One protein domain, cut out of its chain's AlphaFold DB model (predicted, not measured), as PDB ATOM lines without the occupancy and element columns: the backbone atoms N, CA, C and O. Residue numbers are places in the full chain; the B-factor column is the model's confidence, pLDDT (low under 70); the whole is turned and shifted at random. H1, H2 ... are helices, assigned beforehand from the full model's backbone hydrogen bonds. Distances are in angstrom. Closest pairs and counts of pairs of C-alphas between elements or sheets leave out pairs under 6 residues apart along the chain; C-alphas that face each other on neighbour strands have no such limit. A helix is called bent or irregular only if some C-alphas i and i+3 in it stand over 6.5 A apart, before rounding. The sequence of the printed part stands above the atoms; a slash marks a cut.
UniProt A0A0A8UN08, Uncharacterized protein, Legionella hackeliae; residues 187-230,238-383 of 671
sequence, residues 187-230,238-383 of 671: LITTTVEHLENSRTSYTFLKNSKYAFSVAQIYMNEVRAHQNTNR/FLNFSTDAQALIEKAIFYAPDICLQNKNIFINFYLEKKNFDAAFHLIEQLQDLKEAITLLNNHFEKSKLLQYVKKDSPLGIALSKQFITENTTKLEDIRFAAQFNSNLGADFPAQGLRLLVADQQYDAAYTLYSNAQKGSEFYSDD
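This is residues 187 to 230 and 238 to 383 of the 671 residues of an uncharacterized protein of Legionella hackeliae (UniProt A0A0A8UN08). The model is a long, slender rod of helices laid one after another from H1 at one end to H13 at the other, the chain going back and forth as it advances in the manner of a solenoid. H2 and H3 make a pair that runs opposite ways, helical hairpins follow it along the rod, and half of H1 with the link after it, residues 193 to 203, sticks out free. The printed part has 190 residues with thirteen named helices, H1 to H13 in order, and no named strand, so its class is all helix. It is only just loose, close to extended, with a radius of gyration of the C-alphas of 24.0 A, and spans 77 by 32 by 26 A.

H1, residues 187 to 198, touches H2, residues 209 to 228, with residues 188 to 192 alone; the closest C-alphas, of Ile 188 and Tyr 210, are 6.4 A apart, and the lines are about perpendicular at 71 degrees, only just so. H2 touches H3, residues 243 to 255, at a shallow tilt of 19 degrees, opposite ways, with the C-alphas of Ala 215 and Ala 252 closest at 4.0 A. H4, residues 257 to 261, only just touches H2, with 3 pairs of C-alphas within 8 A, the closest those of Ala 215 and Ile 259 at 7.2 A. H3 and H4 touch only at the corner, also only just, with 3 such pairs, those of Ile 253 and Ile 259 closest at 6.8 A. H4 is irregular, only just: C-alphas 257 and 260 are 6.6 A apart. H5, residues 264 to 273, is close to but not clearly touching H3 and H4. It forms a hairpin with H6, residues 277 to 285, where the C-alphas of Ile 268 and Ala 280 are closest at 4.7 A and the tilt is a shallow 25 degrees, opposite ways. H6 and H7, residues 290 to 300, form a hairpin too but only just touch, with 3 pairs, those of Ile 284 and Ala 293 closest at 5.5 A. H8, residues 303 to 309, touches no helix but is near H6 and H7. H7 touches H9, residues 315 to 324, at a steep tilt of 60 degrees, the same way, with Ile 294 and Leu 320 closest by C-alpha at 6.1 A. H9 forms a hairpin with H10, residues 332 to 338, where the C-alphas of Ser 321 and Ala 338 are closest at 4.6 A. H10 touches H12, residues 350 to 359, at a steep tilt of 63 degrees, opposite ways, with the C-alphas of Ile 335 and Gln 352 closest at 6.5 A. H11, residues 345 to 348, touches H12 only at the corner, the C-alphas of Gly 346 and Gly 353 closest at 4.1 A. H12 and H13, residues 363 to 372, form a hairpin at a shallow tilt of 13 degrees, the C-alphas of Leu 354 and Ala 366 closest at 5.2 A. Of 8 touching pairs with a tilt, corner pairs left out, 5 are shallow: the helix packing is part aligned, part crossed. Every O i to N i+4 pair is within hydrogen-bond range in H1 to H3, H5 to H10, H12 and H13; H4 has 0 of 1, with 1 of 2 O i to N i+3 pairs, and H11 is too short for an O i to N i+4 pair.

H1 begins at C-alpha 187, (186.524, 227.575, 265.230), and is 16.5 A long. H2, the longest helix with 20 residues, measures 28.6 A, H3 18.7 A and H7 15.4 A. H7, whose centre is nearest to the mean of the C-alphas, begins at C-alpha 290, (168.444, 191.236, 266.502). H13 ends at C-alpha 372, (159.398, 164.841, 277.829).

The two C-alphas farthest apart, of Ser 198 and Lys 375, are 77.4 A apart. Residues 231 to 237 are cut out, and C-alphas 230 and 238 are 12.7 A apart across the cut, which falls in the link from H2 to H3. Of the links printed whole, none is long. Mean pLDDT of the printed part is 88.4; residues 226 to 230 and 238 to 241 are under 70.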
ATOM      1  N   LEU A 187     185.112 227.476 265.590       95.50
ATOM      2  CA  LEU A 187     186.524 227.575 265.230       95.50
ATOM      3  C   LEU A 187     187.004 226.307 264.517       95.50
ATOM      4  O   LEU A 187     187.699 226.417 263.507       95.50
ATOM      5  N   ILE A 188     186.626 225.119 265.008       95.88
ATOM      6  CA  ILE A 188     186.972 223.844 264.362       95.88
ATOM      7  C   ILE A 188     186.429 223.811 262.930       95.88
ATOM      8  O   ILE A 188     187.197 223.555 262.006       95.88
ATOM      9  N   THR A 189     185.144 224.123 262.741       93.88
ATOM     10  CA  THR A 189     184.488 224.108 261.421       93.88
ATOM     11  C   THR A 189     185.189 225.054 260.447       93.88
ATOM     12  O   THR A 189     185.636 224.631 259.383       93.88
ATOM     13  N   THR A 190     185.404 226.303 260.866       94.25
ATOM     14  CA  THR A 190     186.115 227.312 260.062       94.25
ATOM     15  C   THR A 190     187.536 226.848 259.712       94.25
ATOM     16  O   THR A 190     188.008 227.011 258.588       94.25
ATOM     17  N   THR A 191     188.229 226.214 260.663       94.81
ATOM     18  CA  THR A 191     189.581 225.676 260.448       94.81
ATOM     19  C   THR A 191     189.587 224.563 259.402       94.81
ATOM     20  O   THR A 191     190.462 224.548 258.537       94.81
ATOM     21  N   VAL A 192     188.618 223.644 259.450       92.69
ATOM     22  CA  VAL A 192     188.480 222.563 258.460       92.69
ATOM     23  C   VAL A 192     188.251 223.133 257.061       92.69
ATOM     24  O   VAL A 192     188.950 222.728 256.132       92.69
ATOM     25  N   GLU A 193     187.358 224.116 256.914       90.56
ATOM     26  CA  GLU A 193     187.072 224.766 255.626       90.56
ATOM     27  C   GLU A 193     188.334 225.382 254.998       90.56
ATOM     28  O   GLU A 193     188.620 225.170 253.816       90.56
ATOM     29  N   HIS A 194     189.146 226.098 255.781       92.25
ATOM     30  CA  HIS A 194     190.396 226.684 255.288       92.25
ATOM     31  C   HIS A 194     191.467 225.634 254.948       92.25
ATOM     32  O   HIS A 194     192.189 225.774 253.951       92.25
ATOM     33  N   LEU A 195     191.593 224.577 255.752       91.25
ATOM     34  CA  LEU A 195     192.599 223.535 255.532       91.25
ATOM     35  C   LEU A 195     192.271 222.650 254.322       91.25
ATOM     36  O   LEU A 195     193.176 222.339 253.544       91.25
ATOM     37  N   GLU A 196     190.999 222.315 254.099       85.12
ATOM     38  CA  GLU A 196     190.563 221.570 252.909       85.12
ATOM     39  C   GLU A 196     190.716 222.405 251.627       85.12
ATOM     40  O   GLU A 196     191.250 221.909 250.630       85.12
ATOM     41  N   ASN A 197     190.359 223.696 251.658       83.44
ATOM     42  CA  ASN A 197     190.519 224.591 250.505       83.44
ATOM     43  C   ASN A 197     191.991 224.808 250.116       83.44
ATOM     44  O   ASN A 197     192.316 224.902 248.932       83.44
ATOM     45  N   SER A 198     192.892 224.866 251.100       77.62
ATOM     46  CA  SER A 198     194.329 225.067 250.862       77.62
ATOM     47  C   SER A 198     195.094 223.780 250.527       77.62
ATOM     48  O   SER A 198     196.229 223.862 250.059       77.62
ATOM     49  N   ARG A 199     194.499 222.595 250.748       74.56
ATOM     50  CA  ARG A 199     195.138 221.269 250.596       74.56
ATOM     51  C   ARG A 199     196.473 221.142 251.343       74.56
ATOM     52  O   ARG A 199     197.379 220.427 250.912       74.56
ATOM     53  N   THR A 200     196.605 221.845 252.462       76.12
ATOM     54  CA  THR A 200     197.843 221.870 253.246       76.12
ATOM     55  C   THR A 200     197.921 220.624 254.124       76.12
ATOM     56  O   THR A 200     196.993 220.342 254.872       76.12
ATOM     57  N   SER A 201     199.034 219.885 254.083       80.31
ATOM     58  CA  SER A 201     199.274 218.807 255.052       80.31
ATOM     59  C   SER A 201     199.515 219.398 256.440       80.31
ATOM     60  O   SER A 201     200.368 220.272 256.603       80.31
ATOM     61  N   TYR A 202     198.807 218.898 257.452       89.62
ATOM     62  CA  TYR A 202     198.930 219.364 258.831       89.62
ATOM     63  C   TYR A 202     198.870 218.201 259.825       89.62
ATOM     64  O   TYR A 202     198.486 217.083 259.489       89.62
ATOM     65  N   THR A 203     199.280 218.468 261.063       90.00
ATOM     66  CA  THR A 203     199.239 217.497 262.160       90.00
ATOM     67  C   THR A 203     198.160 217.888 263.156       90.00
ATOM     68  O   THR A 203     198.011 219.068 263.467       90.00
ATOM     69  N   PHE A 204     197.484 216.900 263.720       92.06
ATOM     70  CA  PHE A 204     196.471 217.070 264.755       92.06
ATOM     71  C   PHE A 204     196.704 216.056 265.876       92.06
ATOM     72  O   PHE A 204     197.448 215.082 265.714       92.06
ATOM     73  N   LEU A 205     196.069 216.280 267.022       91.38
ATOM     74  CA  LEU A 205     196.126 215.349 268.141       91.38
ATOM     75  C   LEU A 205     195.138 214.197 267.909       91.38
ATOM     76  O   LEU A 205     193.952 214.416 267.689       91.38
ATOM     77  N   LYS A 206     195.620 212.950 267.953       87.50
ATOM     78  CA  LYS A 206     194.745 211.760 267.907       87.50
ATOM     79  C   LYS A 206     193.852 211.727 269.142       87.50
ATOM     80  O   LYS A 206     194.327 212.131 270.198       87.50
ATOM     81  N   ASN A 207     192.641 211.175 269.055       85.44
ATOM     82  CA  ASN A 207     191.700 211.063 270.185       85.44
ATOM     83  C   ASN A 207     191.481 212.417 270.885       85.44
ATOM     84  O   ASN A 207     191.727 212.553 272.084       85.44
ATOM     85  N   SER A 208     191.135 213.431 270.099       92.25
ATOM     86  CA  SER A 208     190.943 214.809 270.546       92.25
ATOM     87  C   SER A 208     189.599 215.331 270.039       92.25
ATOM     88  O   SER A 208     189.064 214.788 269.060       92.25
ATOM     89  N   LYS A 209     189.068 216.391 270.662       93.31
ATOM     90  CA  LYS A 209     187.811 217.010 270.226       93.31
ATOM     91  C   LYS A 209     187.893 217.455 268.771       93.31
ATOM     92  O   LYS A 209     186.983 217.166 268.000       93.31
ATOM     93  N   TYR A 210     189.004 218.081 268.371       94.44
ATOM     94  CA  TYR A 210     189.220 218.466 266.974       94.44
ATOM     95  C   TYR A 210     189.043 217.275 266.024       94.44
ATOM     96  O   TYR A 210     188.202 217.325 265.130       94.44
ATOM     97  N   ALA A 211     189.795 216.190 266.238       93.44
ATOM     98  CA  ALA A 211     189.764 215.021 265.361       93.44
ATOM     99  C   ALA A 211     188.356 214.411 265.272       93.44
ATOM    100  O   ALA A 211     187.877 214.061 264.192       93.44
ATOM    101  N   PHE A 212     187.667 214.345 266.409       92.81
ATOM    102  CA  PHE A 212     186.314 213.827 266.480       92.81
ATOM    103  C   PHE A 212     185.299 214.714 265.740       92.81
ATOM    104  O   PHE A 212     184.510 214.211 264.935       92.81
ATOM    105  N   SER A 213     185.357 216.033 265.939       93.19
ATOM    106  CA  SER A 213     184.497 216.999 265.249       93.19
ATOM    107  C   SER A 213     184.746 217.013 263.738       93.19
ATOM    108  O   SER A 213     183.785 217.028 262.970       93.19
ATOM    109  N   VAL A 214     186.002 216.916 263.282       92.75
ATOM    110  CA  VAL A 214     186.323 216.783 261.846       92.75
ATOM    111  C   VAL A 214     185.696 215.518 261.261       92.75
ATOM    112  O   VAL A 214     185.034 215.570 260.223       92.75
ATOM    113  N   ALA A 215     185.837 214.382 261.948       92.50
ATOM    114  CA  ALA A 215     185.217 213.138 261.514       92.50
ATOM    115  C   ALA A 215     183.681 213.266 261.439       92.50
ATOM    116  O   ALA A 215     183.068 212.791 260.482       92.50
ATOM    117  N   GLN A 216     183.047 213.959 262.392       91.69
ATOM    118  CA  GLN A 216     181.607 214.232 262.351       91.69
ATOM    119  C   GLN A 216     181.189 215.145 261.191       91.69
ATOM    120  O   GLN A 216     180.132 214.901 260.606       91.69
ATOM    121  N   ILE A 217     181.991 216.152 260.834       90.75
ATOM    122  CA  ILE A 217     181.731 217.024 259.677       90.75
ATOM    123  C   ILE A 217     181.652 216.181 258.399       90.75
ATOM    124  O   ILE A 217     180.623 216.209 257.722       90.75
ATOM    125  N   TYR A 218     182.651 215.331 258.134       90.50
ATOM    126  CA  TYR A 218     182.609 214.439 256.968       90.50
ATOM    127  C   TYR A 218     181.421 213.474 257.015       90.50
ATOM    128  O   TYR A 218     180.772 213.229 255.999       90.50
ATOM    129  N   MET A 219     181.068 212.944 258.192       89.81
ATOM    130  CA  MET A 219     179.890 212.079 258.316       89.81
ATOM    131  C   MET A 219     178.578 212.831 258.054       89.81
ATOM    132  O   MET A 219     177.644 212.254 257.492       89.81
ATOM    133  N   ASN A 220     178.485 214.110 258.420       88.38
ATOM    134  CA  ASN A 220     177.333 214.949 258.097       88.38
ATOM    135  C   ASN A 220     177.235 215.212 256.588       88.38
ATOM    136  O   ASN A 220     176.134 215.130 256.040       88.38
ATOM    137  N   GLU A 221     178.362 215.424 255.907       86.06
ATOM    138  CA  GLU A 221     178.412 215.527 254.444       86.06
ATOM    139  C   GLU A 221     177.966 214.224 253.768       86.06
ATOM    140  O   GLU A 221     177.094 214.242 252.896       86.06
ATOM    141  N   VAL A 222     178.459 213.069 254.232       85.50
ATOM    142  CA  VAL A 222     178.024 211.746 253.744       85.50
ATOM    143  C   VAL A 222     176.506 211.588 253.880       85.50
ATOM    144  O   VAL A 222     175.832 211.184 252.927       85.50
ATOM    145  N   ARG A 223     175.927 211.958 255.031       82.50
ATOM    146  CA  ARG A 223     174.468 211.912 255.243       82.50
ATOM    147  C   ARG A 223     173.716 212.894 254.336       82.50
ATOM    148  O   ARG A 223     172.637 212.560 253.843       82.50
ATOM    149  N   ALA A 224     174.256 214.088 254.093       79.19
ATOM    150  CA  ALA A 224     173.657 215.071 253.189       79.19
ATOM    151  C   ALA A 224     173.626 214.562 251.733       79.19
ATOM    152  O   ALA A 224     172.596 214.675 251.058       79.19
ATOM    153  N   HIS A 225     174.701 213.905 251.282       71.44
ATOM    154  CA  HIS A 225     174.776 213.243 249.973       71.44
ATOM    155  C   HIS A 225     173.824 212.042 249.844       71.44
ATOM    156  O   HIS A 225     173.282 211.779 248.767       71.44
ATOM    157  N   GLN A 226     173.558 211.325 250.938       65.88
ATOM    158  CA  GLN A 226     172.557 210.252 250.957       65.88
ATOM    159  C   GLN A 226     171.117 210.790 250.904       65.88
ATOM    160  O   GLN A 226     170.265 210.222 250.218       65.88
ATOM    161  N   ASN A 227     170.832 211.899 251.594       57.84
ATOM    162  CA  ASN A 227     169.487 212.478 251.686       57.84
ATOM    163  C   ASN A 227     169.024 213.208 250.416       57.84
ATOM    164  O   ASN A 227     167.820 213.308 250.181       57.84
ATOM    165  N   THR A 228     169.946 213.689 249.583       55.50
ATOM    166  CA  THR A 228     169.629 214.295 248.276       55.50
ATOM    167  C   THR A 228     169.218 213.250 247.233       55.50
ATOM    168  O   THR A 228     168.396 213.530 246.362       55.50
ATOM    169  N   ASN A 229     169.653 211.995 247.382       52.16
ATOM    170  CA  ASN A 229     169.315 210.877 246.494       52.16
ATOM    171  C   ASN A 229     168.042 210.106 246.913       52.16
ATOM    172  O   ASN A 229     167.976 208.878 246.811       52.16
ATOM    173  N   ARG A 230     166.983 210.813 247.343       45.41
ATOM    174  CA  ARG A 230     165.693 210.206 247.757       45.41
ATOM    175  C   ARG A 230     165.055 209.293 246.698       45.41
ATOM    176  O   ARG A 230     164.357 208.354 247.070       45.41
ATOM    177  N   PHE A 238     171.242 198.719 249.059       49.12
ATOM    178  CA  PHE A 238     171.705 199.266 250.341       49.12
ATOM    179  C   PHE A 238     173.236 199.478 250.375       49.12
ATOM    180  O   PHE A 238     173.767 199.896 251.397       49.12
ATOM    181  N   LEU A 239     173.931 199.208 249.262       52.38
ATOM    182  CA  LEU A 239     175.385 199.105 249.169       52.38
ATOM    183  C   LEU A 239     175.946 199.808 247.924       52.38
ATOM    184  O   LEU A 239     176.666 199.191 247.148       52.38
ATOM    185  N   ASN A 240     175.606 201.075 247.693       60.72
ATOM    186  CA  ASN A 240     176.364 201.864 246.717       60.72
ATOM    187  C   ASN A 240     176.640 203.276 247.246       60.72
ATOM    188  O   ASN A 240     175.970 204.237 246.849       60.72
ATOM    189  N   PHE A 241     177.636 203.417 248.122       66.75
ATOM    190  CA  PHE A 241     178.276 204.711 248.341       66.75
ATOM    191  C   PHE A 241     178.926 205.190 247.032       66.75
ATOM    192  O   PHE A 241     179.533 204.413 246.295       66.75
ATOM    193  N   SER A 242     178.799 206.483 246.723       73.50
ATOM    194  CA  SER A 242     179.624 207.084 245.670       73.50
ATOM    195  C   SER A 242     181.099 207.028 246.077       73.50
ATOM    196  O   SER A 242     181.418 206.963 247.266       73.50
ATOM    197  N   THR A 243     182.009 207.099 245.102       76.38
ATOM    198  CA  THR A 243     183.459 207.199 245.356       76.38
ATOM    199  C   THR A 243     183.791 208.325 246.332       76.38
ATOM    200  O   THR A 243     184.601 208.137 247.236       76.38
ATOM    201  N   ASP A 244     183.094 209.455 246.210       78.19
ATOM    202  CA  ASP A 244     183.281 210.618 247.077       78.19
ATOM    203  C   ASP A 244     182.819 210.330 248.513       78.19
ATOM    204  O   ASP A 244     183.523 210.642 249.470       78.19
ATOM    205  N   ALA A 245     181.675 209.657 248.683       82.00
ATOM    206  CA  ALA A 245     181.182 209.277 250.005       82.00
ATOM    207  C   ALA A 245     182.084 208.232 250.682       82.00
ATOM    208  O   ALA A 245     182.309 208.317 251.886       82.00
ATOM    209  N   GLN A 246     182.642 207.280 249.925       84.44
ATOM    210  CA  GLN A 246     183.624 206.333 250.464       84.44
ATOM    211  C   GLN A 246     184.896 207.049 250.936       84.44
ATOM    212  O   GLN A 246     185.369 206.769 252.035       84.44
ATOM    213  N   ALA A 247     185.411 208.003 250.153       86.12
ATOM    214  CA  ALA A 247     186.586 208.786 250.531       86.12
ATOM    215  C   ALA A 247     186.347 209.616 251.806       86.12
ATOM    216  O   ALA A 247     187.223 209.692 252.666       86.12
ATOM    217  N   LEU A 248     185.152 210.196 251.968       88.19
ATOM    218  CA  LEU A 248     184.770 210.922 253.183       88.19
ATOM    219  C   LEU A 248     184.676 210.006 254.413       88.19
ATOM    220  O   LEU A 248     185.128 210.391 255.490       88.19
ATOM    221  N   ILE A 249     184.144 208.788 254.267       88.81
ATOM    222  CA  ILE A 249     184.106 207.797 255.357       88.81
ATOM    223  C   ILE A 249     185.528 207.367 255.747       88.81
ATOM    224  O   ILE A 249     185.845 207.311 256.933       88.81
ATOM    225  N   GLU A 250     186.406 207.114 254.771       89.94
ATOM    226  CA  GLU A 250     187.816 206.779 255.024       89.94
ATOM    227  C   GLU A 250     188.547 207.924 255.742       89.94
ATOM    228  O   GLU A 250     189.260 207.681 256.720       89.94
ATOM    229  N   LYS A 251     188.306 209.179 255.334       89.31
ATOM    230  CA  LYS A 251     188.794 210.364 256.054       89.31
ATOM    231  C   LYS A 251     188.256 210.406 257.488       89.31
ATOM    232  O   LYS A 251     189.036 210.607 258.412       89.31
ATOM    233  N   ALA A 252     186.960 210.176 257.704       91.25
ATOM    234  CA  ALA A 252     186.375 210.175 259.047       91.25
ATOM    235  C   ALA A 252     187.029 209.124 259.964       91.25
ATOM    236  O   ALA A 252     187.380 209.444 261.099       91.25
ATOM    237  N   ILE A 253     187.271 207.908 259.456       90.81
ATOM    238  CA  ILE A 253     187.975 206.838 260.187       90.81
ATOM    239  C   ILE A 253     189.421 207.243 260.503       90.81
ATOM    240  O   ILE A 253     189.908 206.960 261.596       90.81
ATOM    241  N   PHE A 254     190.108 207.913 259.572       90.81
ATOM    242  CA  PHE A 254     191.479 208.385 259.774       90.81
ATOM    243  C   PHE A 254     191.594 209.387 260.934       90.81
ATOM    244  O   PHE A 254     192.539 209.295 261.721       90.81
ATOM    245  N   TYR A 255     190.638 210.313 261.065       90.31
ATOM    246  CA  TYR A 255     190.622 211.260 262.184       90.31
ATOM    247  C   TYR A 255     190.149 210.613 263.493       90.31
ATOM    248  O   TYR A 255     190.780 210.818 264.532       90.31
ATOM    249  N   ALA A 256     189.072 209.824 263.459       91.06
ATOM    250  CA  ALA A 256     188.488 209.209 264.650       91.06
ATOM    251  C   ALA A 256     187.981 207.781 264.363       91.06
ATOM    252  O   ALA A 256     186.832 207.617 263.953       91.06
ATOM    253  N   PRO A 257     188.777 206.728 264.635       88.56
ATOM    254  CA  PRO A 257     188.376 205.338 264.383       88.56
ATOM    255  C   PRO A 257     187.065 204.933 265.079       88.56
ATOM    256  O   PRO A 257     186.227 204.241 264.497       88.56
ATOM    257  N   ASP A 258     186.841 205.436 266.296       89.31
ATOM    258  CA  ASP A 258     185.680 205.095 267.128       89.31
ATOM    259  C   ASP A 258     184.367 205.740 266.652       89.31
ATOM    260  O   ASP A 258     183.288 205.404 267.150       89.31
ATOM    261  N   ILE A 259     184.407 206.621 265.641       88.62
ATOM    262  CA  ILE A 259     183.194 207.222 265.063       88.62
ATOM    263  C   ILE A 259     182.234 206.168 264.489       88.62
ATOM    264  O   ILE A 259     181.023 206.399 264.402       88.62
ATOM    265  N   CYS A 260     182.758 204.983 264.155       85.75
ATOM    266  CA  CYS A 260     181.963 203.862 263.674       85.75
ATOM    267  C   CYS A 260     180.891 203.398 264.668       85.75
ATOM    268  O   CYS A 260     179.806 202.981 264.254       85.75
ATOM    269  N   LEU A 261     181.135 203.563 265.970       86.31
ATOM    270  CA  LEU A 261     180.207 203.168 267.029       86.31
ATOM    271  C   LEU A 261     178.984 204.088 267.122       86.31
ATOM    272  O   LEU A 261     177.915 203.634 267.529       86.31
ATOM    273  N   GLN A 262     179.104 205.355 266.706       84.75
ATOM    274  CA  GLN A 262     177.984 206.305 266.713       84.75
ATOM    275  C   GLN A 262     177.028 206.118 265.530       84.75
ATOM    276  O   GLN A 262     175.876 206.534 265.598       84.75
ATOM    277  N   ASN A 263     177.496 205.511 264.435       82.44
ATOM    278  CA  ASN A 263     176.741 205.375 263.187       82.44
ATOM    279  C   ASN A 263     176.844 203.969 262.602       82.44
ATOM    280  O   ASN A 263     177.064 203.817 261.398       82.44
ATOM    281  N   LYS A 264     176.674 202.950 263.452       86.75
ATOM    282  CA  LYS A 264     176.895 201.533 263.121       86.75
ATOM    283  C   LYS A 264     176.372 201.151 261.735       86.75
ATOM    284  O   LYS A 264     177.139 200.636 260.939       86.75
ATOM    285  N   ASN A 265     175.134 201.508 261.389       84.50
ATOM    286  CA  ASN A 265     174.525 201.139 260.102       84.50
ATOM    287  C   ASN A 265     175.264 201.686 258.869       84.50
ATOM    288  O   ASN A 265     175.405 200.976 257.875       84.50
ATOM    289  N   ILE A 266     175.774 202.922 258.918       85.88
ATOM    290  CA  ILE A 266     176.546 203.498 257.802       85.88
ATOM    291  C   ILE A 266     177.863 202.732 257.640       85.88
ATOM    292  O   ILE A 266     178.238 202.373 256.525       85.88
ATOM    293  N   PHE A 267     178.529 202.435 258.757       89.50
ATOM    294  CA  PHE A 267     179.818 201.746 258.760       89.50
ATOM    295  C   PHE A 267     179.707 200.257 258.436       89.50
ATOM    296  O   PHE A 267     180.562 199.737 257.725       89.50
ATOM    297  N   ILE A 268     178.638 199.582 258.868       88.94
ATOM    298  CA  ILE A 268     178.329 198.207 258.461       88.94
ATOM    299  C   ILE A 268     178.229 198.145 256.937       88.94
ATOM    300  O   ILE A 268     178.949 197.368 256.315       88.94
ATOM    301  N   ASN A 269     177.416 199.009 256.321       85.19
ATOM    302  CA  ASN A 269     177.260 199.038 254.864       85.19
ATOM    303  C   ASN A 269     178.585 199.343 254.151       85.19
ATOM    304  O   ASN A 269     178.924 198.687 253.168       85.19
ATOM    305  N   PHE A 270     179.370 200.286 254.676       88.50
ATOM    306  CA  PHE A 270     180.682 200.625 254.124       88.50
ATOM    307  C   PHE A 270     181.651 199.431 254.158       88.50
ATOM    308  O   PHE A 270     182.278 199.106 253.147       88.50
ATOM    309  N   TYR A 271     181.753 198.734 255.293       90.81
ATOM    310  CA  TYR A 271     182.627 197.568 255.418       90.81
ATOM    311  C   TYR A 271     182.156 196.388 254.560       90.81
ATOM    312  O   TYR A 271     182.992 195.694 253.979       90.81
ATOM    313  N   LEU A 272     180.842 196.198 254.410       88.19
ATOM    314  CA  LEU A 272     180.274 195.198 253.503       88.19
ATOM    315  C   LEU A 272     180.614 195.496 252.033       88.19
ATOM    316  O   LEU A 272     181.046 194.585 251.324       88.19
ATOM    317  N   GLU A 273     180.514 196.754 251.581       84.19
ATOM    318  CA  GLU A 273     180.940 197.167 250.229       84.19
ATOM    319  C   GLU A 273     182.429 196.899 249.983       84.19
ATOM    320  O   GLU A 273     182.813 196.389 248.927       84.19
ATOM    321  N   LYS A 274     183.278 197.186 250.976       87.62
ATOM    322  CA  LYS A 274     184.727 196.931 250.918       87.62
ATOM    323  C   LYS A 274     185.099 195.457 251.125       87.62
ATOM    324  O   LYS A 274     186.283 195.132 251.083       87.62
ATOM    325  N   LYS A 275     184.123 194.565 251.337       88.00
ATOM    326  CA  LYS A 275     184.325 193.138 251.659       88.00
ATOM    327  C   LYS A 275     185.165 192.902 252.924       88.00
ATOM    328  O   LYS A 275     185.787 191.850 253.065       88.00
ATOM    329  N   ASN A 276     185.167 193.855 253.856       91.00
ATOM    330  CA  ASN A 276     185.779 193.709 255.172       91.00
ATOM    331  C   ASN A 276     184.756 193.106 256.150       91.00
ATOM    332  O   ASN A 276     184.091 193.810 256.910       91.00
ATOM    333  N   PHE A 277     184.593 191.783 256.074       90.56
ATOM    334  CA  PHE A 277     183.565 191.062 256.828       90.56
ATOM    335  C   PHE A 277     183.813 191.059 258.341       90.56
ATOM    336  O   PHE A 277     182.841 191.107 259.089       90.56
ATOM    337  N   ASP A 278     185.072 191.075 258.788       91.81
ATOM    338  CA  ASP A 278     185.420 191.110 260.215       91.81
ATOM    339  C   ASP A 278     184.920 192.400 260.877       91.81
ATOM    340  O   ASP A 278     184.210 192.363 261.883       91.81
ATOM    341  N   ALA A 279     185.232 193.551 260.270       91.12
ATOM    342  CA  ALA A 279     184.804 194.852 260.778       91.12
ATOM    343  C   ALA A 279     183.279 195.032 260.690       91.12
ATOM    344  O   ALA A 279     182.664 195.568 261.615       91.12
ATOM    345  N   ALA A 280     182.655 194.548 259.609       92.06
ATOM    346  CA  ALA A 280     181.201 194.562 259.472       92.06
ATOM    347  C   ALA A 280     180.527 193.717 260.563       92.06
ATOM    348  O   ALA A 280     179.607 194.195 261.225       92.06
ATOM    349  N   PHE A 281     181.002 192.486 260.785       92.94
ATOM    350  CA  PHE A 281     180.428 191.584 261.780       92.94
ATOM    351  C   PHE A 281     180.546 192.147 263.197       92.94
ATOM    352  O   PHE A 281     179.562 192.134 263.933       92.94
ATOM    353  N   HIS A 282     181.704 192.711 263.554       92.06
ATOM    354  CA  HIS A 282     181.909 193.309 264.873       92.06
ATOM    355  C   HIS A 282     180.874 194.400 265.195       92.06
ATOM    356  O   HIS A 282     180.427 194.517 266.334       92.06
ATOM    357  N   LEU A 283     180.455 195.179 264.193       92.00
ATOM    358  CA  LEU A 283     179.399 196.176 264.358       92.00
ATOM    359  C   LEU A 283     177.993 195.557 264.356       92.00
ATOM    360  O   LEU A 283     177.147 196.008 265.128       92.00
ATOM    361  N   ILE A 284     177.747 194.534 263.525       92.19
ATOM    362  CA  ILE A 284     176.467 193.807 263.456       92.19
ATOM    363  C   ILE A 284     176.145 193.134 264.797       92.19
ATOM    364  O   ILE A 284     175.017 193.234 265.273       92.19
ATOM    365  N   GLU A 285     177.124 192.490 265.435       91.31
ATOM    366  CA  GLU A 285     176.944 191.808 266.725       91.31
ATOM    367  C   GLU A 285     176.554 192.779 267.854       91.31
ATOM    368  O   GLU A 285     175.874 192.403 268.807       91.31
ATOM    369  N   GLN A 286     176.933 194.053 267.729       91.12
ATOM    370  CA  GLN A 286     176.611 195.102 268.696       91.12
ATOM    371  C   GLN A 286     175.299 195.845 268.392       91.12
ATOM    372  O   GLN A 286     175.025 196.873 269.031       91.12
ATOM    373  N   LEU A 287     174.520 195.420 267.392       89.69
ATOM    374  CA  LEU A 287     173.198 195.988 267.128       89.69
ATOM    375  C   LEU A 287     172.213 195.557 268.220       89.69
ATOM    376  O   LEU A 287     172.198 194.408 268.652       89.69
ATOM    377  N   GLN A 288     171.371 196.492 268.666       87.81
ATOM    378  CA  GLN A 288     170.328 196.193 269.653       87.81
ATOM    379  C   GLN A 288     169.152 195.424 269.033       87.81
ATOM    380  O   GLN A 288     168.540 194.594 269.703       87.81
ATOM    381  N   ASP A 289     168.838 195.683 267.759       88.81
ATOM    382  CA  ASP A 289     167.793 194.965 267.032       88.81
ATOM    383  C   ASP A 289     168.355 193.689 266.390       88.81
ATOM    384  O   ASP A 289     169.011 193.711 265.345       88.81
ATOM    385  N   LEU A 290     168.052 192.547 267.013       89.69
ATOM    386  CA  LEU A 290     168.444 191.236 266.502       89.69
ATOM    387  C   LEU A 290     167.836 190.933 265.127       89.69
ATOM    388  O   LEU A 290     168.469 190.241 264.334       89.69
ATOM    389  N   LYS A 291     166.638 191.442 264.802       88.44
ATOM    390  CA  LYS A 291     166.020 191.205 263.486       88.44
ATOM    391  C   LYS A 291     166.794 191.917 262.383       88.44
ATOM    392  O   LYS A 291     166.983 191.347 261.306       88.44
ATOM    393  N   GLU A 292     167.251 193.137 262.651       88.44
ATOM    394  CA  GLU A 292     168.099 193.896 261.727       88.44
ATOM    395  C   GLU A 292     169.443 193.188 261.520       88.44
ATOM    396  O   GLU A 292     169.822 192.921 260.376       88.44
ATOM    397  N   ALA A 293     170.110 192.788 262.610       90.31
ATOM    398  CA  ALA A 293     171.378 192.058 262.557       90.31
ATOM    399  C   ALA A 293     171.268 190.776 261.720       90.31
ATOM    400  O   ALA A 293     172.064 190.534 260.814       90.31
ATOM    401  N   ILE A 294     170.227 189.987 261.970       89.94
ATOM    402  CA  ILE A 294     169.946 188.749 261.247       89.94
ATOM    403  C   ILE A 294     169.669 188.999 259.756       89.94
ATOM    404  O   ILE A 294     170.153 188.260 258.897       89.94
ATOM    405  N   THR A 295     168.920 190.054 259.428       89.25
ATOM    406  CA  THR A 295     168.635 190.428 258.034       89.25
ATOM    407  C   THR A 295     169.922 190.779 257.286       89.25
ATOM    408  O   THR A 295     170.116 190.340 256.152       89.25
ATOM    409  N   LEU A 296     170.828 191.525 257.925       89.38
ATOM    410  CA  LEU A 296     172.138 191.863 257.361       89.38
ATOM    411  C   LEU A 296     173.008 190.621 257.160       89.38
ATOM    412  O   LEU A 296     173.604 190.457 256.094       89.38
ATOM    413  N   LEU A 297     173.041 189.722 258.145       90.69
ATOM    414  CA  LEU A 297     173.784 188.468 258.053       90.69
ATOM    415  C   LEU A 297     173.309 187.618 256.870       90.69
ATOM    416  O   LEU A 297     174.121 187.254 256.026       90.69
ATOM    417  N   ASN A 298     172.007 187.374 256.728       87.06
ATOM    418  CA  ASN A 298     171.502 186.525 255.645       87.06
ATOM    419  C   ASN A 298     171.661 187.122 254.247       87.06
ATOM    420  O   ASN A 298     171.813 186.382 253.278       87.06
ATOM    421  N   ASN A 299     171.607 188.449 254.126       87.12
ATOM    422  CA  ASN A 299     171.733 189.109 252.831       87.12
ATOM    423  C   ASN A 299     173.187 189.175 252.338       87.12
ATOM    424  O   ASN A 299     173.407 189.318 251.134       87.12
ATOM    425  N   HIS A 300     174.170 189.104 253.244       87.12
ATOM    426  CA  HIS A 300     175.568 189.416 252.922       87.12
ATOM    427  C   HIS A 300     176.588 188.340 253.307       87.12
ATOM    428  O   HIS A 300     177.716 188.376 252.810       87.12
ATOM    429  N   PHE A 301     176.225 187.380 254.157       90.50
ATOM    430  CA  PHE A 301     177.102 186.295 254.587       90.50
ATOM    431  C   PHE A 301     176.586 184.958 254.056       90.50
ATOM    432  O   PHE A 301     175.438 184.571 254.256       90.50
ATOM    433  N   GLU A 302     177.474 184.218 253.397       90.44
ATOM    434  CA  GLU A 302     177.218 182.831 253.020       90.44
ATOM    435  C   GLU A 302     177.163 181.930 254.263       90.44
ATOM    436  O   GLU A 302     177.780 182.228 255.289       90.44
ATOM    437  N   LYS A 303     176.486 180.775 254.155       89.50
ATOM    438  CA  LYS A 303     176.328 179.810 255.261       89.50
ATOM    439  C   LYS A 303     177.657 179.445 255.944       89.50
ATOM    440  O   LYS A 303     177.704 179.360 257.167       89.50
ATOM    441  N   SER A 304     178.737 179.273 255.177       89.81
ATOM    442  CA  SER A 304     180.081 178.974 255.701       89.81
ATOM    443  C   SER A 304     180.621 180.084 256.608       89.81
ATOM    444  O   SER A 304     181.181 179.800 257.663       89.81
ATOM    445  N   LYS A 305     180.399 181.350 256.240       89.62
ATOM    446  CA  LYS A 305     180.807 182.502 257.047       89.62
ATOM    447  C   LYS A 305     179.939 182.661 258.285       89.62
ATOM    448  O   LYS A 305     180.467 182.975 259.343       89.62
ATOM    449  N   LEU A 306     178.633 182.406 258.185       91.69
ATOM    450  CA  LEU A 306     177.755 182.433 259.359       91.69
ATOM    451  C   LEU A 306     178.278 181.499 260.459       91.69
ATOM    452  O   LEU A 306     178.363 181.915 261.608       91.69
ATOM    453  N   LEU A 307     178.719 180.291 260.094       91.81
ATOM    454  CA  LEU A 307     179.313 179.326 261.030       91.81
ATOM    455  C   LEU A 307     180.648 179.789 261.631       91.81
ATOM    456  O   LEU A 307     180.974 179.408 262.750       91.81
ATOM    457  N   GLN A 308     181.424 180.593 260.901       92.19
ATOM    458  CA  GLN A 308     182.695 181.136 261.383       92.19
ATOM    459  C   GLN A 308     182.493 182.280 262.384       92.19
ATOM    460  O   GLN A 308     183.221 182.366 263.370       92.19
ATOM    461  N   TYR A 309     181.536 183.170 262.112       92.06
ATOM    462  CA  TYR A 309     181.357 184.405 262.877       92.06
ATOM    463  C   TYR A 309     180.360 184.269 264.029       92.06
ATOM    464  O   TYR A 309     180.586 184.802 265.114       92.06
ATOM    465  N   VAL A 310     179.242 183.571 263.818       93.50
ATOM    466  CA  VAL A 310     178.151 183.537 264.795       93.50
ATOM    467  C   VAL A 310     178.425 182.459 265.833       93.50
ATOM    468  O   VAL A 310     178.376 181.261 265.555       93.50
ATOM    469  N   LYS A 311     178.678 182.891 267.069       93.44
ATOM    470  CA  LYS A 311     178.920 181.987 268.191       93.44
ATOM    471  C   LYS A 311     177.668 181.165 268.519       93.44
ATOM    472  O   LYS A 311     176.590 181.728 268.743       93.44
ATOM    473  N   LYS A 312     177.839 179.844 268.629       94.88
ATOM    474  CA  LYS A 312     176.800 178.910 269.084       94.88
ATOM    475  C   LYS A 312     176.249 179.309 270.458       94.88
ATOM    476  O   LYS A 312     177.010 179.723 271.331       94.88
ATOM    477  N   ASP A 313     174.933 179.195 270.622       93.56
ATOM    478  CA  ASP A 313     174.174 179.492 271.845       93.56
ATOM    479  C   ASP A 313     174.241 180.961 272.320       93.56
ATOM    480  O   ASP A 313     173.766 181.300 273.403       93.56
ATOM    481  N   SER A 314     174.790 181.870 271.507       93.81
ATOM    482  CA  SER A 314     174.661 183.315 271.736       93.81
ATOM    483  C   SER A 314     173.230 183.796 271.442       93.81
ATOM    484  O   SER A 314     172.528 183.154 270.656       93.81
ATOM    485  N   PRO A 315     172.778 184.947 271.986       93.06
ATOM    486  CA  PRO A 315     171.463 185.508 271.654       93.06
ATOM    487  C   PRO A 315     171.239 185.668 270.143       93.06
ATOM    488  O   PRO A 315     170.169 185.333 269.636       93.06
ATOM    489  N   LEU A 316     172.273 186.112 269.418       93.50
ATOM    490  CA  LEU A 316     172.256 186.228 267.960       93.50
ATOM    491  C   LEU A 316     172.198 184.854 267.277       93.50
ATOM    492  O   LEU A 316     171.417 184.682 266.349       93.50
ATOM    493  N   GLY A 317     172.965 183.869 267.752       93.94
ATOM    494  CA  GLY A 317     172.957 182.501 267.220       93.94
ATOM    495  C   GLY A 317     171.614 181.791 267.395       93.94
ATOM    496  O   GLY A 317     171.097 181.205 266.445       93.94
ATOM    497  N   ILE A 318     170.993 181.904 268.570       93.00
ATOM    498  CA  ILE A 318     169.664 181.332 268.835       93.00
ATOM    499  C   ILE A 318     168.613 181.997 267.940       93.00
ATOM    500  O   ILE A 318     167.787 181.314 267.334       93.00
ATOM    501  N   ALA A 319     168.649 183.325 267.824       92.06
ATOM    502  CA  ALA A 319     167.710 184.052 266.980       92.06
ATOM    503  C   ALA A 319     167.923 183.747 265.482       92.06
ATOM    504  O   ALA A 319     166.943 183.565 264.758       92.06
ATOM    505  N   LEU A 320     169.175 183.594 265.033       92.38
ATOM    506  CA  LEU A 320     169.512 183.157 263.676       92.38
ATOM    507  C   LEU A 320     168.998 181.738 263.407       92.38
ATOM    508  O   LEU A 320     168.357 181.504 262.384       92.38
ATOM    509  N   SER A 321     169.204 180.806 264.347       93.62
ATOM    510  CA  SER A 321     168.644 179.452 264.279       93.62
ATOM    511  C   SER A 321     167.139 179.515 264.025       93.62
ATOM    512  O   SER A 321     166.673 178.938 263.051       93.62
ATOM    513  N   LYS A 322     166.386 180.277 264.830       90.88
ATOM    514  CA  LYS A 322     164.917 180.414 264.725       90.88
ATOM    515  C   LYS A 322     164.416 181.004 263.401       90.88
ATOM    516  O   LYS A 322     163.222 180.955 263.138       90.88
ATOM    517  N   GLN A 323     165.289 181.567 262.574       88.75
ATOM    518  CA  GLN A 323     164.917 182.026 261.240       88.75
ATOM    519  C   GLN A 323     165.107 180.946 260.164       88.75
ATOM    520  O   GLN A 323     164.358 180.920 259.189       88.75
ATOM    521  N   PHE A 324     166.096 180.061 260.322       87.88
ATOM    522  CA  PHE A 324     166.343 178.954 259.385       87.88
ATOM    523  C   PHE A 324     165.405 177.761 259.600       87.88
ATOM    524  O   PHE A 324     165.229 176.940 258.700       87.88
ATOM    525  N   ILE A 325     164.787 177.670 260.774       90.69
ATOM    526  CA  ILE A 325     163.827 176.629 261.137       90.69
ATOM    527  C   ILE A 325     162.513 177.249 261.611       90.69
ATOM    528  O   ILE A 325     162.491 178.183 262.404       90.69
ATOM    529  N   THR A 326     161.416 176.669 261.140       87.12
ATOM    530  CA  THR A 326     160.049 176.885 261.618       87.12
ATOM    531  C   THR A 326     159.422 175.528 261.929       87.12
ATOM    532  O   THR A 326     159.981 174.493 261.562       87.12
ATOM    533  N   GLU A 327     158.231 175.514 262.521       83.38
ATOM    534  CA  GLU A 327     157.466 174.280 262.774       83.38
ATOM    535  C   GLU A 327     157.222 173.454 261.493       83.38
ATOM    536  O   GLU A 327     157.184 172.228 261.536       83.38
ATOM    537  N   ASN A 328     157.170 174.114 260.329       85.50
ATOM    538  CA  ASN A 328     156.963 173.478 259.024       85.50
ATOM    539  C   ASN A 328     158.261 173.005 258.345       85.50
ATOM    540  O   ASN A 328     158.219 172.439 257.250       85.50
ATOM    541  N   THR A 329     159.434 173.252 258.936       89.69
ATOM    542  CA  THR A 329     160.713 172.889 258.317       89.69
ATOM    543  C   THR A 329     160.928 171.382 258.399       89.69
ATOM    544  O   THR A 329     161.165 170.840 259.475       89.69
ATOM    545  N   THR A 330     160.885 170.704 257.249       89.06
ATOM    546  CA  THR A 330     161.048 169.243 257.152       89.06
ATOM    547  C   THR A 330     162.427 168.800 256.666       89.06
ATOM    548  O   THR A 330     162.841 167.678 256.957       89.06
ATOM    549  N   LYS A 331     163.153 169.662 255.940       93.31
ATOM    550  CA  LYS A 331     164.455 169.338 255.339       93.31
ATOM    551  C   LYS A 331     165.533 169.164 256.409       93.31
ATOM    552  O   LYS A 331     165.870 170.111 257.117       93.31
ATOM    553  N   LEU A 332     166.131 167.974 256.467       92.44
ATOM    554  CA  LEU A 332     167.171 167.638 257.446       92.44
ATOM    555  C   LEU A 332     168.405 168.549 257.350       92.44
ATOM    556  O   LEU A 332     169.001 168.870 258.372       92.44
ATOM    557  N   GLU A 333     168.781 168.987 256.147       92.38
ATOM    558  CA  GLU A 333     169.926 169.884 255.935       92.38
ATOM    559  C   GLU A 333     169.741 171.241 256.627       92.38
ATOM    560  O   GLU A 333     170.667 171.740 257.265       92.38
ATOM    561  N   ASP A 334     168.536 171.813 256.552       92.31
ATOM    562  CA  ASP A 334     168.223 173.095 257.187       92.31
ATOM    563  C   ASP A 334     168.153 172.949 258.714       92.31
ATOM    564  O   ASP A 334     168.693 173.784 259.440       92.31
ATOM    565  N   ILE A 335     167.587 171.840 259.205       94.38
ATOM    566  CA  ILE A 335     167.569 171.497 260.636       94.38
ATOM    567  C   ILE A 335     169.001 171.345 261.170       94.38
ATOM    568  O   ILE A 335     169.354 171.933 262.194       94.38
ATOM    569  N   ARG A 336     169.853 170.593 260.462       94.25
ATOM    570  CA  ARG A 336     171.252 170.362 260.850       94.25
ATOM    571  C   ARG A 336     172.063 171.655 260.832       94.25
ATOM    572  O   ARG A 336     172.915 171.840 261.700       94.25
ATOM    573  N   PHE A 337     171.797 172.539 259.872       93.50
ATOM    574  CA  PHE A 337     172.416 173.859 259.808       93.50
ATOM    575  C   PHE A 337     171.992 174.736 260.993       93.50
ATOM    576  O   PHE A 337     172.851 175.298 261.667       93.50
ATOM    577  N   ALA A 338     170.695 174.794 261.311       93.69
ATOM    578  CA  ALA A 338     170.188 175.535 262.466       93.69
ATOM    579  C   ALA A 338     170.780 175.031 263.800       93.69
ATOM    580  O   ALA A 338     171.191 175.830 264.644       93.69
ATOM    581  N   ALA A 339     170.928 173.711 263.954       94.19
ATOM    582  CA  ALA A 339     171.524 173.086 265.137       94.19
ATOM    583  C   ALA A 339     173.005 173.460 265.377       94.19
ATOM    584  O   ALA A 339     173.518 173.280 266.486       94.19
ATOM    585  N   GLN A 340     173.703 174.015 264.375       94.94
ATOM    586  CA  GLN A 340     175.052 174.562 264.572       94.94
ATOM    587  C   GLN A 340     175.050 175.828 265.436       94.94
ATOM    588  O   GLN A 340     176.061 176.122 266.070       94.94
ATOM    589  N   PHE A 341     173.923 176.545 265.506       94.62
ATOM    590  CA  PHE A 341     173.791 177.792 266.261       94.62
ATOM    591  C   PHE A 341     173.000 177.647 267.567       94.62
ATOM    592  O   PHE A 341     173.202 178.458 268.467       94.62
ATOM    593  N   ASN A 342     172.139 176.628 267.687       93.88
ATOM    594  CA  ASN A 342     171.332 176.354 268.882       93.88
ATOM    595  C   ASN A 342     171.450 174.878 269.300       93.88
ATOM    596  O   ASN A 342     170.900 173.991 268.645       93.88
ATOM    597  N   SER A 343     172.145 174.616 270.408       90.62
ATOM    598  CA  SER A 343     172.294 173.274 270.987       90.62
ATOM    599  C   SER A 343     170.983 172.718 271.548       90.62
ATOM    600  O   SER A 343     170.800 171.505 271.569       90.62
ATOM    601  N   ASN A 344     170.063 173.583 271.984       89.50
ATOM    602  CA  ASN A 344     168.793 173.193 272.599       89.50
ATOM    603  C   ASN A 344     167.617 173.287 271.615       89.50
ATOM    604  O   ASN A 344     166.499 173.642 271.987       89.50
ATOM    605  N   LEU A 345     167.873 172.970 270.343       89.81
ATOM    606  CA  LEU A 345     166.877 173.058 269.277       89.81
ATOM    607  C   LEU A 345     165.585 172.298 269.615       89.81
ATOM    608  O   LEU A 345     164.499 172.784 269.328       89.81
ATOM    609  N   GLY A 346     165.705 171.134 270.264       88.94
ATOM    610  CA  GLY A 346     164.567 170.289 270.632       88.94
ATOM    611  C   GLY A 346     163.618 170.896 271.671       88.94
ATOM    612  O   GLY A 346     162.471 170.470 271.735       88.94
ATOM    613  N   ALA A 347     164.046 171.894 272.452       88.06
ATOM    614  CA  ALA A 347     163.152 172.581 273.387       88.06
ATOM    615  C   ALA A 347     162.218 173.573 272.679       88.06
ATOM    616  O   ALA A 347     161.060 173.699 273.062       88.06
ATOM    617  N   ASP A 348     162.721 174.264 271.651       86.94
ATOM    618  CA  ASP A 348     161.924 175.196 270.845       86.94
ATOM    619  C   ASP A 348     161.148 174.465 269.731       86.94
ATOM    620  O   ASP A 348     160.027 174.842 269.405       86.94
ATOM    621  N   PHE A 349     161.748 173.424 269.144       91.56
ATOM    622  CA  PHE A 349     161.245 172.701 267.972       91.56
ATOM    623  C   PHE A 349     161.406 171.178 268.154       91.56
ATOM    624  O   PHE A 349     162.319 170.567 267.583       91.56
ATOM    625  N   PRO A 350     160.545 170.531 268.963       93.25
ATOM    626  CA  PRO A 350     160.709 169.127 269.346       93.25
ATOM    627  C   PRO A 350     160.660 168.156 268.159       93.25
ATOM    628  O   PRO A 350     161.450 167.215 268.123       93.25
ATOM    629  N   ALA A 351     159.812 168.399 267.153       93.88
ATOM    630  CA  ALA A 351     159.715 167.544 265.968       93.88
ATOM    631  C   ALA A 351     161.025 167.507 265.164       93.88
ATOM    632  O   ALA A 351     161.516 166.442 264.785       93.88
ATOM    633  N   GLN A 352     161.625 168.675 264.935       94.75
ATOM    634  CA  GLN A 352     162.888 168.808 264.216       94.75
ATOM    635  C   GLN A 352     164.074 168.324 265.050       94.75
ATOM    636  O   GLN A 352     164.973 167.682 264.507       94.75
ATOM    637  N   GLY A 353     164.053 168.576 266.363       94.62
ATOM    638  CA  GLY A 353     165.016 168.003 267.300       94.62
ATOM    639  C   GLY A 353     165.006 166.474 267.248       94.62
ATOM    640  O   GLY A 353     166.062 165.865 267.086       94.62
ATOM    641  N   LEU A 354     163.823 165.854 267.284       95.56
ATOM    642  CA  LEU A 354     163.675 164.401 267.189       95.56
ATOM    643  C   LEU A 354     164.178 163.879 265.843       95.56
ATOM    644  O   LEU A 354     164.971 162.942 265.820       95.56
ATOM    645  N   ARG A 355     163.791 164.513 264.729       95.69
ATOM    646  CA  ARG A 355     164.268 164.150 263.385       95.69
ATOM    647  C   ARG A 355     165.793 164.178 263.278       95.69
ATOM    648  O   ARG A 355     166.377 163.271 262.689       95.69
ATOM    649  N   LEU A 356     166.442 165.197 263.842       95.94
ATOM    650  CA  LEU A 356     167.902 165.285 263.854       95.94
ATOM    651  C   LEU A 356     168.525 164.146 264.673       95.94
ATOM    652  O   LEU A 356     169.430 163.479 264.181       95.94
ATOM    653  N   LEU A 357     168.004 163.882 265.876       96.31
ATOM    654  CA  LEU A 357     168.491 162.805 266.744       96.31
ATOM    655  C   LEU A 357     168.306 161.420 266.107       96.31
ATOM    656  O   LEU A 357     169.216 160.596 266.170       96.31
ATOM    657  N   VAL A 358     167.168 161.168 265.452       96.62
ATOM    658  CA  VAL A 358     166.901 159.924 264.708       96.62
ATOM    659  C   VAL A 358     167.853 159.781 263.520       96.62
ATOM    660  O   VAL A 358     168.407 158.702 263.310       96.62
ATOM    661  N   ALA A 359     168.093 160.858 262.765       95.62
ATOM    662  CA  ALA A 359     169.041 160.846 261.652       95.62
ATOM    663  C   ALA A 359     170.490 160.600 262.109       95.62
ATOM    664  O   ALA A 359     171.245 159.928 261.407       95.62
ATOM    665  N   ASP A 360     170.856 161.102 263.290       95.12
ATOM    666  CA  ASP A 360     172.171 160.911 263.915       95.12
ATOM    667  C   ASP A 360     172.258 159.616 264.749       95.12
ATOM    668  O   ASP A 360     173.255 159.389 265.435       95.12
ATOM    669  N   GLN A 361     171.234 158.753 264.684       96.44
ATOM    670  CA  GLN A 361     171.142 157.466 265.394       96.44
ATOM    671  C   GLN A 361     171.246 157.582 266.928       96.44
ATOM    672  O   GLN A 361     171.565 156.621 267.628       96.44
ATOM    673  N   GLN A 362     170.931 158.752 267.482       96.50
ATOM    674  CA  GLN A 362     170.880 159.006 268.922       96.50
ATOM    675  C   GLN A 362     169.502 158.625 269.486       96.50
ATOM    676  O   GLN A 362     168.774 159.456 270.031       96.50
ATOM    677  N   TYR A 363     169.126 157.355 269.336       96.75
ATOM    678  CA  TYR A 363     167.760 156.876 269.577       96.75
ATOM    679  C   TYR A 363     167.277 157.035 271.026       96.75
ATOM    680  O   TYR A 363     166.137 157.435 271.248       96.75
ATOM    681  N   ASP A 364     168.126 156.803 272.031       95.19
ATOM    682  CA  ASP A 364     167.718 156.996 273.432       95.19
ATOM    683  C   ASP A 364     167.481 158.480 273.771       95.19
ATOM    684  O   ASP A 364     166.539 158.816 274.497       95.19
ATOM    685  N   ALA A 365     168.279 159.386 273.195       95.56
ATOM    686  CA  ALA A 365     168.066 160.828 273.331       95.56
ATOM    687  C   ALA A 365     166.795 161.272 272.591       95.56
ATOM    688  O   ALA A 365     166.026 162.069 273.128       95.56
ATOM    689  N   ALA A 366     166.532 160.710 271.405       96.38
ATOM    690  CA  ALA A 366     165.296 160.941 270.658       96.38
ATOM    691  C   ALA A 366     164.064 160.495 271.459       96.38
ATOM    692  O   ALA A 366     163.091 161.243 271.561       96.38
ATOM    693  N   TYR A 367     164.129 159.321 272.099       96.69
ATOM    694  CA  TYR A 367     163.059 158.839 272.971       96.69
ATOM    695  C   TYR A 367     162.859 159.734 274.194       96.69
ATOM    696  O   TYR A 367     161.728 160.051 274.539       96.69
ATOM    697  N   THR A 368     163.945 160.193 274.819       95.75
ATOM    698  CA  THR A 368     163.866 161.111 275.967       95.75
ATOM    699  C   THR A 368     163.224 162.446 275.580       95.75
ATOM    700  O   THR A 368     162.410 162.985 276.329       95.75
ATOM    701  N   LEU A 369     163.556 162.979 274.400       94.81
ATOM    702  CA  LEU A 369     162.920 164.184 273.869       94.81
ATOM    703  C   LEU A 369     161.420 163.957 273.633       94.81
ATOM    704  O   LEU A 369     160.612 164.790 274.035       94.81
ATOM    705  N   TYR A 370     161.054 162.819 273.038       95.00
ATOM    706  CA  TYR A 370     159.662 162.423 272.824       95.00
ATOM    707  C   TYR A 370     158.885 162.298 274.144       95.00
ATOM    708  O   TYR A 370     157.820 162.892 274.289       95.00
ATOM    709  N   SER A 371     159.430 161.584 275.135       93.06
ATOM    710  CA  SER A 371     158.749 161.329 276.411       93.06
ATOM    711  C   SER A 371     158.563 162.587 277.261       93.06
ATOM    712  O   SER A 371     157.631 162.653 278.059       93.06
ATOM    713  N   ASN A 372     159.452 163.572 277.104       92.69
ATOM    714  CA  ASN A 372     159.398 164.841 277.829       92.69
ATOM    715  C   ASN A 372     158.585 165.921 277.102       92.69
ATOM    716  O   ASN A 372     158.352 166.991 277.671       92.69
ATOM    717  N   ALA A 373     158.179 165.681 275.853       88.88
ATOM    718  CA  ALA A 373     157.385 166.631 275.094       88.88
ATOM    719  C   ALA A 373     155.982 166.800 275.695       88.88
ATOM    720  O   ALA A 373     155.453 165.928 276.389       88.88
ATOM    721  N   GLN A 374     155.361 167.951 275.429       82.81
ATOM    722  CA  GLN A 374     154.000 168.198 275.889       82.81
ATOM    723  C   GLN A 374     153.032 167.206 275.237       82.81
ATOM    724  O   GLN A 374     153.154 166.842 274.068       82.81
ATOM    725  N   LYS A 375     152.032 166.765 276.004       76.69
ATOM    726  CA  LYS A 375     151.034 165.818 275.511       76.69
ATOM    727  C   LYS A 375     150.306 166.420 274.302       76.69
ATOM    728  O   LYS A 375     149.651 167.448 274.440       76.69
ATOM    729  N   GLY A 376     150.404 165.759 273.149       71.06
ATOM    730  CA  GLY A 376     149.821 166.229 271.887       71.06
ATOM    731  C   GLY A 376     150.788 166.968 270.955       71.06
ATOM    732  O   GLY A 376     150.340 167.451 269.923       71.06
ATOM    733  N   SER A 377     152.087 167.053 271.276       82.50
ATOM    734  CA  SER A 377     153.094 167.533 270.322       82.50
ATOM    735  C   SER A 377     153.094 166.689 269.045       82.50
ATOM    736  O   SER A 377     153.131 165.458 269.103       82.50
ATOM    737  N   GLU A 378     153.073 167.357 267.893       87.75
ATOM    738  CA  GLU A 378     153.150 166.698 266.595       87.75
ATOM    739  C   GLU A 378     154.600 166.311 266.288       87.75
ATOM    740  O   GLU A 378     155.514 167.130 266.369       87.75
ATOM    741  N   PHE A 379     154.806 165.047 265.926       93.31
ATOM    742  CA  PHE A 379     156.077 164.512 265.451       93.31
ATOM    743  C   PHE A 379     155.867 163.875 264.082       93.31
ATOM    744  O   PHE A 379     154.760 163.481 263.719       93.31
ATOM    745  N   TYR A 380     156.946 163.745 263.319       92.50
ATOM    746  CA  TYR A 380     156.880 163.098 262.020       92.50
ATOM    747  C   TYR A 380     156.733 161.581 262.164       92.50
ATOM    748  O   TYR A 380     157.563 160.943 262.813       92.50
ATOM    749  N   SER A 381     155.720 161.011 261.506       91.88
ATOM    750  CA  SER A 381     155.423 159.572 261.526       91.88
ATOM    751  C   SER A 381     156.640 158.719 261.183       91.88
ATOM    752  O   SER A 381     156.970 157.811 261.933       91.88
ATOM    753  N   ASP A 382     157.356 159.065 260.112       93.94
ATOM    754  CA  ASP A 382     158.486 158.273 259.610       93.94
ATOM    755  C   ASP A 382     159.650 158.212 260.612       93.94
ATOM    756  O   ASP A 382     160.409 157.243 260.642       93.94
ATOM    757  N   ASP A 383     159.824 159.256 261.430       95.62
ATOM    758  CA  ASP A 383     160.876 159.293 262.447       95.62
ATOM    759  C   ASP A 383     160.458 158.521 263.707       95.62
ATOM    760  O   ASP A 383     161.294 157.841 264.307       95.62
TER     761      ASP A 383